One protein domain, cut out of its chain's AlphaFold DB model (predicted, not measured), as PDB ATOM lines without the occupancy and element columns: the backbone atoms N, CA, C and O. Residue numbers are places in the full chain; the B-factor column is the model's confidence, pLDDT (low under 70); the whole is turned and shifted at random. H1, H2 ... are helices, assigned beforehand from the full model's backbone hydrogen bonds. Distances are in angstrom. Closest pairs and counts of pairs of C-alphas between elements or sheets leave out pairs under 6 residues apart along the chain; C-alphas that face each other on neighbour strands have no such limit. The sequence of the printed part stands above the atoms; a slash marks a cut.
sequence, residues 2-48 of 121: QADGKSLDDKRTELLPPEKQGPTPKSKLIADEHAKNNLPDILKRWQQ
ATOM      1  N   GLN A   2     -22.959  31.445 -24.252       77.75
ATOM      2  CA  GLN A   2     -21.874  30.813 -25.026       77.75
ATOM      3  C   GLN A   2     -22.150  29.336 -25.338       77.75
ATOM      4  O   GLN A   2     -21.954  28.912 -26.469       77.75
ATOM      5  N   ALA A   3     -22.656  28.578 -24.364       86.31
ATOM      6  CA  ALA A   3     -23.072  27.189 -24.541       86.31
ATOM      7  C   ALA A   3     -24.164  26.815 -23.524       86.31
ATOM      8  O   ALA A   3     -24.312  27.473 -22.487       86.31
ATOM      9  N   ASP A   4     -24.928  25.765 -23.823       88.50
ATOM     10  CA  ASP A   4     -26.053  25.266 -23.017       88.50
ATOM     11  C   ASP A   4     -25.800  23.891 -22.380       88.50
ATOM     12  O   ASP A   4     -26.728  23.249 -21.895       88.50
ATOM     13  N   GLY A   5     -24.546  23.439 -22.386       89.75
ATOM     14  CA  GLY A   5     -24.152  22.089 -21.994       89.75
ATOM     15  C   GLY A   5     -24.070  21.109 -23.164       89.75
ATOM     16  O   GLY A   5     -23.574  19.994 -22.976       89.75
ATOM     17  N   LYS A   6     -24.481  21.510 -24.375       91.44
ATOM     18  CA  LYS A   6     -24.310  20.745 -25.613       91.44
ATOM     19  C   LYS A   6     -23.463  21.510 -26.627       91.44
ATOM     20  O   LYS A   6     -23.297  22.727 -26.535       91.44
ATOM     21  N   SER A   7     -22.899  20.782 -27.586       89.69
ATOM     22  CA  SER A   7     -22.202  21.391 -28.714       89.69
ATOM     23  C   SER A   7     -23.171  22.204 -29.581       89.69
ATOM     24  O   SER A   7     -24.366  21.907 -29.655       89.69
ATOM     25  N   LEU A   8     -22.646  23.260 -30.208       84.81
ATOM     26  CA  LEU A   8     -23.412  24.144 -31.096       84.81
ATOM     27  C   LEU A   8     -23.567  23.578 -32.518       84.81
ATOM     28  O   LEU A   8     -24.255  24.182 -33.334       84.81
ATOM     29  N   ASP A   9     -22.923  22.449 -32.813       87.00
ATOM     30  CA  ASP A   9     -23.111  21.713 -34.062       87.00
ATOM     31  C   ASP A   9     -24.411  20.886 -34.053       87.00
ATOM     32  O   ASP A   9     -25.019  20.641 -33.007       87.00
ATOM     33  N   ASP A  10     -24.810  20.410 -35.234       90.56
ATOM     34  CA  ASP A  10     -26.055  19.659 -35.438       90.56
ATOM     35  C   ASP A  10     -26.161  18.377 -34.599       90.56
ATOM     36  O   ASP A  10     -27.267  17.920 -34.307       90.56
ATOM     37  N   LYS A  11     -25.036  17.781 -34.179       90.19
ATOM     38  CA  LYS A  11     -25.050  16.550 -33.375       90.19
ATOM     39  C   LYS A  11     -25.423  16.827 -31.923       90.19
ATOM     40  O   LYS A  11     -25.840  15.899 -31.232       90.19
ATOM     41  N   ARG A  12     -25.282  18.078 -31.461       91.81
ATOM     42  CA  ARG A  12     -25.614  18.525 -30.098       91.81
ATOM     43  C   ARG A  12     -25.066  17.585 -29.021       91.81
ATOM     44  O   ARG A  12     -25.782  17.168 -28.107       91.81
ATOM     45  N   THR A  13     -23.787  17.252 -29.149       92.12
ATOM     46  CA  THR A  13     -23.082  16.330 -28.253       92.12
ATOM     47  C   THR A  13     -23.021  16.919 -26.848       92.12
ATOM     48  O   THR A  13     -22.735  18.103 -26.686       92.12
ATOM     49  N   GLU A  14     -23.275  16.111 -25.821       93.56
ATOM     50  CA  GLU A  14     -23.185  16.561 -24.430       93.56
ATOM     51  C   GLU A  14     -21.732  16.869 -24.054       93.56
ATOM     52  O   GLU A  14     -20.842  16.032 -24.194       93.56
ATOM     53  N   LEU A  15     -21.489  18.090 -23.576       91.69
ATOM     54  CA  LEU A  15     -20.152  18.566 -23.201       91.69
ATOM     55  C   LEU A  15     -19.855  18.385 -21.709       91.69
ATOM     56  O   LEU A  15     -18.709  18.540 -21.279       91.69
ATOM     57  N   LEU A  16     -20.893  18.108 -20.922       92.00
ATOM     58  CA  LEU A  16     -20.843  17.929 -19.480       92.00
ATOM     59  C   LEU A  16     -21.693  16.723 -19.067       92.00
ATOM     60  O   LEU A  16     -22.700  16.442 -19.724       92.00
ATOM     61  N   PRO A  17     -21.346  16.064 -17.948       92.44
ATOM     62  CA  PRO A  17     -22.173  15.020 -17.359       92.44
ATOM     63  C   PRO A  17     -23.608  15.489 -17.046       92.44
ATOM     64  O   PRO A  17     -23.803  16.673 -16.738       92.44
ATOM     65  N   PRO A  18     -24.611  14.589 -17.045       90.19
ATOM     66  CA  PRO A  18     -26.020  14.933 -16.825       90.19
ATOM     67  C   PRO A  18     -26.303  15.734 -15.546       90.19
ATOM     68  O   PRO A  18     -27.191  16.582 -15.518       90.19
ATOM     69  N   GLU A  19     -25.538  15.524 -14.475       92.38
ATOM     70  CA  GLU A  19     -25.668  16.252 -13.210       92.38
ATOM     71  C   GLU A  19     -25.231  17.727 -13.284       92.38
ATOM     72  O   GLU A  19     -25.558  18.511 -12.389       92.38
ATOM     73  N   LYS A  20     -24.523  18.106 -14.352       91.31
ATOM     74  CA  LYS A  20     -24.018  19.459 -14.636       91.31
ATOM     75  C   LYS A  20     -24.751  20.147 -15.797       91.31
ATOM     76  O   LYS A  20     -24.397  21.264 -16.177       91.31
ATOM     77  N   GLN A  21     -25.775  19.501 -16.351       90.75
ATOM     78  CA  GLN A  21     -26.578  20.016 -17.459       90.75
ATOM     79  C   GLN A  21     -27.686  20.972 -16.992       90.75
ATOM     80  O   GLN A  21     -28.138  20.935 -15.845       90.75
ATOM     81  N   GLY A  22     -28.164  21.803 -17.922       89.69
ATOM     82  CA  GLY A  22     -29.330  22.664 -17.722       89.69
ATOM     83  C   GLY A  22     -29.083  23.903 -16.845       89.69
ATOM     84  O   GLY A  22     -27.953  24.181 -16.440       89.69
ATOM     85  N   PRO A  23     -30.143  24.683 -16.559       90.31
ATOM     86  CA  PRO A  23     -30.048  25.950 -15.824       90.31
ATOM     87  C   PRO A  23     -29.904  25.779 -14.306       90.31
ATOM     88  O   PRO A  23     -29.457  26.696 -13.622       90.31
ATOM     89  N   THR A  24     -30.273  24.618 -13.766       91.31
ATOM     90  CA  THR A  24     -30.186  24.295 -12.334       91.31
ATOM     91  C   THR A  24     -29.472  22.953 -12.152       91.31
ATOM     92  O   THR A  24     -30.123  21.945 -11.861       91.31
ATOM     93  N   PRO A  25     -28.148  22.900 -12.383       91.19
ATOM     94  CA  PRO A  25     -27.380  21.672 -12.257       91.19
ATOM     95  C   PRO A  25     -27.366  21.195 -10.802       91.19
ATOM     96  O   PRO A  25     -27.397  21.994  -9.864       91.19
ATOM     97  N   LYS A  26     -27.296  19.876 -10.612       90.75
ATOM     98  CA  LYS A  26     -27.203  19.251  -9.283       90.75
ATOM     99  C   LYS A  26     -25.836  19.501  -8.647       90.75
ATOM    100  O   LYS A  26     -25.732  19.614  -7.429       90.75
ATOM    101  N   SER A  27     -24.805  19.605  -9.482       89.00
ATOM    102  CA  SER A  27     -23.427  19.879  -9.081       89.00
ATOM    103  C   SER A  27     -23.014  21.282  -9.518       89.00
ATOM    104  O   SER A  27     -23.298  21.706 -10.637       89.00
ATOM    105  N   LYS A  28     -22.312  22.012  -8.646       87.44
ATOM    106  CA  LYS A  28     -21.810  23.355  -8.965       87.44
ATOM    107  C   LYS A  28     -20.766  23.276 -10.085       87.44
ATOM    108  O   LYS A  28     -19.837  22.477 -10.000       87.44
ATOM    109  N   LEU A  29     -20.915  24.125 -11.099       88.75
ATOM    110  CA  LEU A  29     -19.946  24.252 -12.187       88.75
ATOM    111  C   LEU A  29     -18.697  25.001 -11.709       88.75
ATOM    112  O   LEU A  29     -18.805  25.997 -10.986       88.75
ATOM    113  N   ILE A  30     -17.525  24.536 -12.136       89.50
ATOM    114  CA  ILE A  30     -16.265  25.292 -12.027       89.50
ATOM    115  C   ILE A  30     -16.068  26.206 -13.249       89.50
ATOM    116  O   ILE A  30     -16.850  26.148 -14.197       89.50
ATOM    117  N   ALA A  31     -15.034  27.052 -13.236       85.12
ATOM    118  CA  ALA A  31     -14.797  28.062 -14.276       85.12
ATOM    119  C   ALA A  31     -14.765  27.478 -15.706       85.12
ATOM    120  O   ALA A  31     -15.481  27.963 -16.578       85.12
ATOM    121  N   ASP A  32     -14.033  26.384 -15.927       86.50
ATOM    122  CA  ASP A  32     -13.929  25.758 -17.256       86.50
ATOM    123  C   ASP A  32     -15.243  25.109 -17.715       86.50
ATOM    124  O   ASP A  32     -15.549  25.027 -18.905       86.50
ATOM    125  N   GLU A  33     -16.055  24.644 -16.768       89.69
ATOM    126  CA  GLU A  33     -17.353  24.027 -17.050       89.69
ATOM    127  C   GLU A  33     -18.425  25.077 -17.323       89.69
ATOM    128  O   GLU A  33     -19.344  24.838 -18.103       89.69
ATOM    129  N   HIS A  34     -18.286  26.262 -16.736       86.75
ATOM    130  CA  HIS A  34     -19.156  27.395 -17.007       86.75
ATOM    131  C   HIS A  34     -19.100  27.824 -18.482       86.75
ATOM    132  O   HIS A  34     -20.133  28.160 -19.061       86.75
ATOM    133  N   ALA A  35     -17.926  27.741 -19.121       88.06
ATOM    134  CA  ALA A  35     -17.795  27.972 -20.563       88.06
ATOM    135  C   ALA A  35     -18.580  26.943 -21.403       88.06
ATOM    136  O   ALA A  35     -19.014  27.248 -22.511       88.06
ATOM    137  N   LYS A  36     -18.806  25.736 -20.862       91.31
ATOM    138  CA  LYS A  36     -19.553  24.647 -21.514       91.31
ATOM    139  C   LYS A  36     -21.050  24.677 -21.204       91.31
ATOM    140  O   LYS A  36     -21.830  24.194 -22.015       91.31
ATOM    141  N   ASN A  37     -21.467  25.242 -20.070       92.62
ATOM    142  CA  ASN A  37     -22.872  25.457 -19.724       92.62
ATOM    143  C   ASN A  37     -23.060  26.790 -18.986       92.62
ATOM    144  O   ASN A  37     -22.834  26.909 -17.783       92.62
ATOM    145  N   ASN A  38     -23.539  27.788 -19.722       91.69
ATOM    146  CA  ASN A  38     -23.716  29.151 -19.236       91.69
ATOM    147  C   ASN A  38     -25.163  29.420 -18.758       91.69
ATOM    148  O   ASN A  38     -25.455  30.496 -18.238       91.69
ATOM    149  N   LEU A  39     -26.073  28.441 -18.876       91.81
ATOM    150  CA  LEU A  39     -27.472  28.564 -18.444       91.81
ATOM    151  C   LEU A  39     -27.644  28.947 -16.963       91.81
ATOM    152  O   LEU A  39     -28.485  29.807 -16.684       91.81
ATOM    153  N   PRO A  40     -26.879  28.381 -16.004       92.75
ATOM    154  CA  PRO A  40     -27.057  28.728 -14.593       92.75
ATOM    155  C   PRO A  40     -26.709  30.188 -14.290       92.75
ATOM    156  O   PRO A  40     -27.370  30.837 -13.479       92.75
ATOM    157  N   ASP A  41     -25.694  30.724 -14.970       90.88
ATOM    158  CA  ASP A  41     -25.304  32.131 -14.857       90.88
ATOM    159  C   ASP A  41     -26.364  33.047 -15.470       90.88
ATOM    160  O   ASP A  41     -26.790  34.003 -14.827       90.88
ATOM    161  N   ILE A  42     -26.892  32.700 -16.648       90.75
ATOM    162  CA  ILE A  42     -27.991  33.448 -17.275       90.75
ATOM    163  C   ILE A  42     -29.208  33.511 -16.350       90.75
ATOM    164  O   ILE A  42     -29.768  34.589 -16.158       90.75
ATOM    165  N   LEU A  43     -29.603  32.389 -15.739       92.06
ATOM    166  CA  LEU A  43     -30.735  32.360 -14.813       92.06
ATOM    167  C   LEU A  43     -30.495  33.265 -13.597       92.06
ATOM    168  O   LEU A  43     -31.379  34.028 -13.201       92.06
ATOM    169  N   LYS A  44     -29.288  33.216 -13.025       90.81
ATOM    170  CA  LYS A  44     -28.898  34.077 -11.902       90.81
ATOM    171  C   LYS A  44     -28.943  35.559 -12.287       90.81
ATOM    172  O   LYS A  44     -29.454  36.374 -11.520       90.81
ATOM    173  N   ARG A  45     -28.442  35.912 -13.471       91.25
ATOM    174  CA  ARG A  45     -28.455  37.288 -13.992       91.25
ATOM    175  C   ARG A  45     -29.857  37.771 -14.317       91.25
ATOM    176  O   ARG A  45     -30.206  38.896 -13.985       91.25
ATOM    177  N   TRP A  46     -30.708  36.914 -14.870       91.81
ATOM    178  CA  TRP A  46     -32.094  37.258 -15.188       91.81
ATOM    179  C   TRP A  46     -32.886  37.752 -13.969       91.81
ATOM    180  O   TRP A  46     -33.723  38.651 -14.081       91.81
ATOM    181  N   GLN A  47     -32.597  37.214 -12.781       92.56
ATOM    182  CA  GLN A  47     -33.191  37.690 -11.526       92.56
ATOM    183  C   GLN A  47     -32.769  39.126 -11.168       92.56
ATOM    184  O   GLN A  47     -33.453  39.795 -10.405       92.56
ATOM    185  N   GLN A  48     -31.662  39.609 -11.732       92.06
ATOM    186  CA  GLN A  48     -31.095  40.940 -11.526       92.06
ATOM    187  C   GLN A  48     -31.393  41.906 -12.685       92.06
ATOM    188  O   GLN A  48     -30.826  43.001 -12.704       92.06
TER     189      GLN A  48
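What this domain is: This is residues 2 to 48 of the 121 residues of an uncharacterized protein of Stieleria neptunia (UniProt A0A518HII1). This is a chain with little regular structure: residues 2 to 30 wind in one long stretch with no named element, then come two short helices, H1 and H2. The loop at Lys 11 makes one end of the long axis and the end of the printed part, after H2, makes the other. The printed part has 47 residues, only 12 of them in H1 and H2, in that order, with no named strand; the class is all helix. It is compact, with a radius of gyration of the C-alphas of 10.3 A, and spans 33 by 19 by 16 A.

How they stand to each other: Past residue 30, look for H1 at residues 31 to 34 and, after a tight link of 4 residues, H2 at residues 39 to 46. The two are apart, but only just: their closest C-alphas are 8.1 A from each other. Every O i to N i+4 pair in H2 is within hydrogen-bond range; H1 is too short for such a pair, and its 1 O i to N i+3 pair is within range.

Where its parts are: Begin at C-alpha 2, (-21.874, 30.813, -25.026). Find C-alpha 31 at (-14.797, 28.062, -14.276), where H1 begins; it measures 5.2 A. H2 runs 10.4 A to C-alpha 46 at (-32.094, 37.258, -15.188).

The domain as a whole: The C-alphas farthest apart, those of Lys 11 and Gln 48, are 33.3 A from each other. The printed part has no cut, and no printed residue is under 70 in pLDDT.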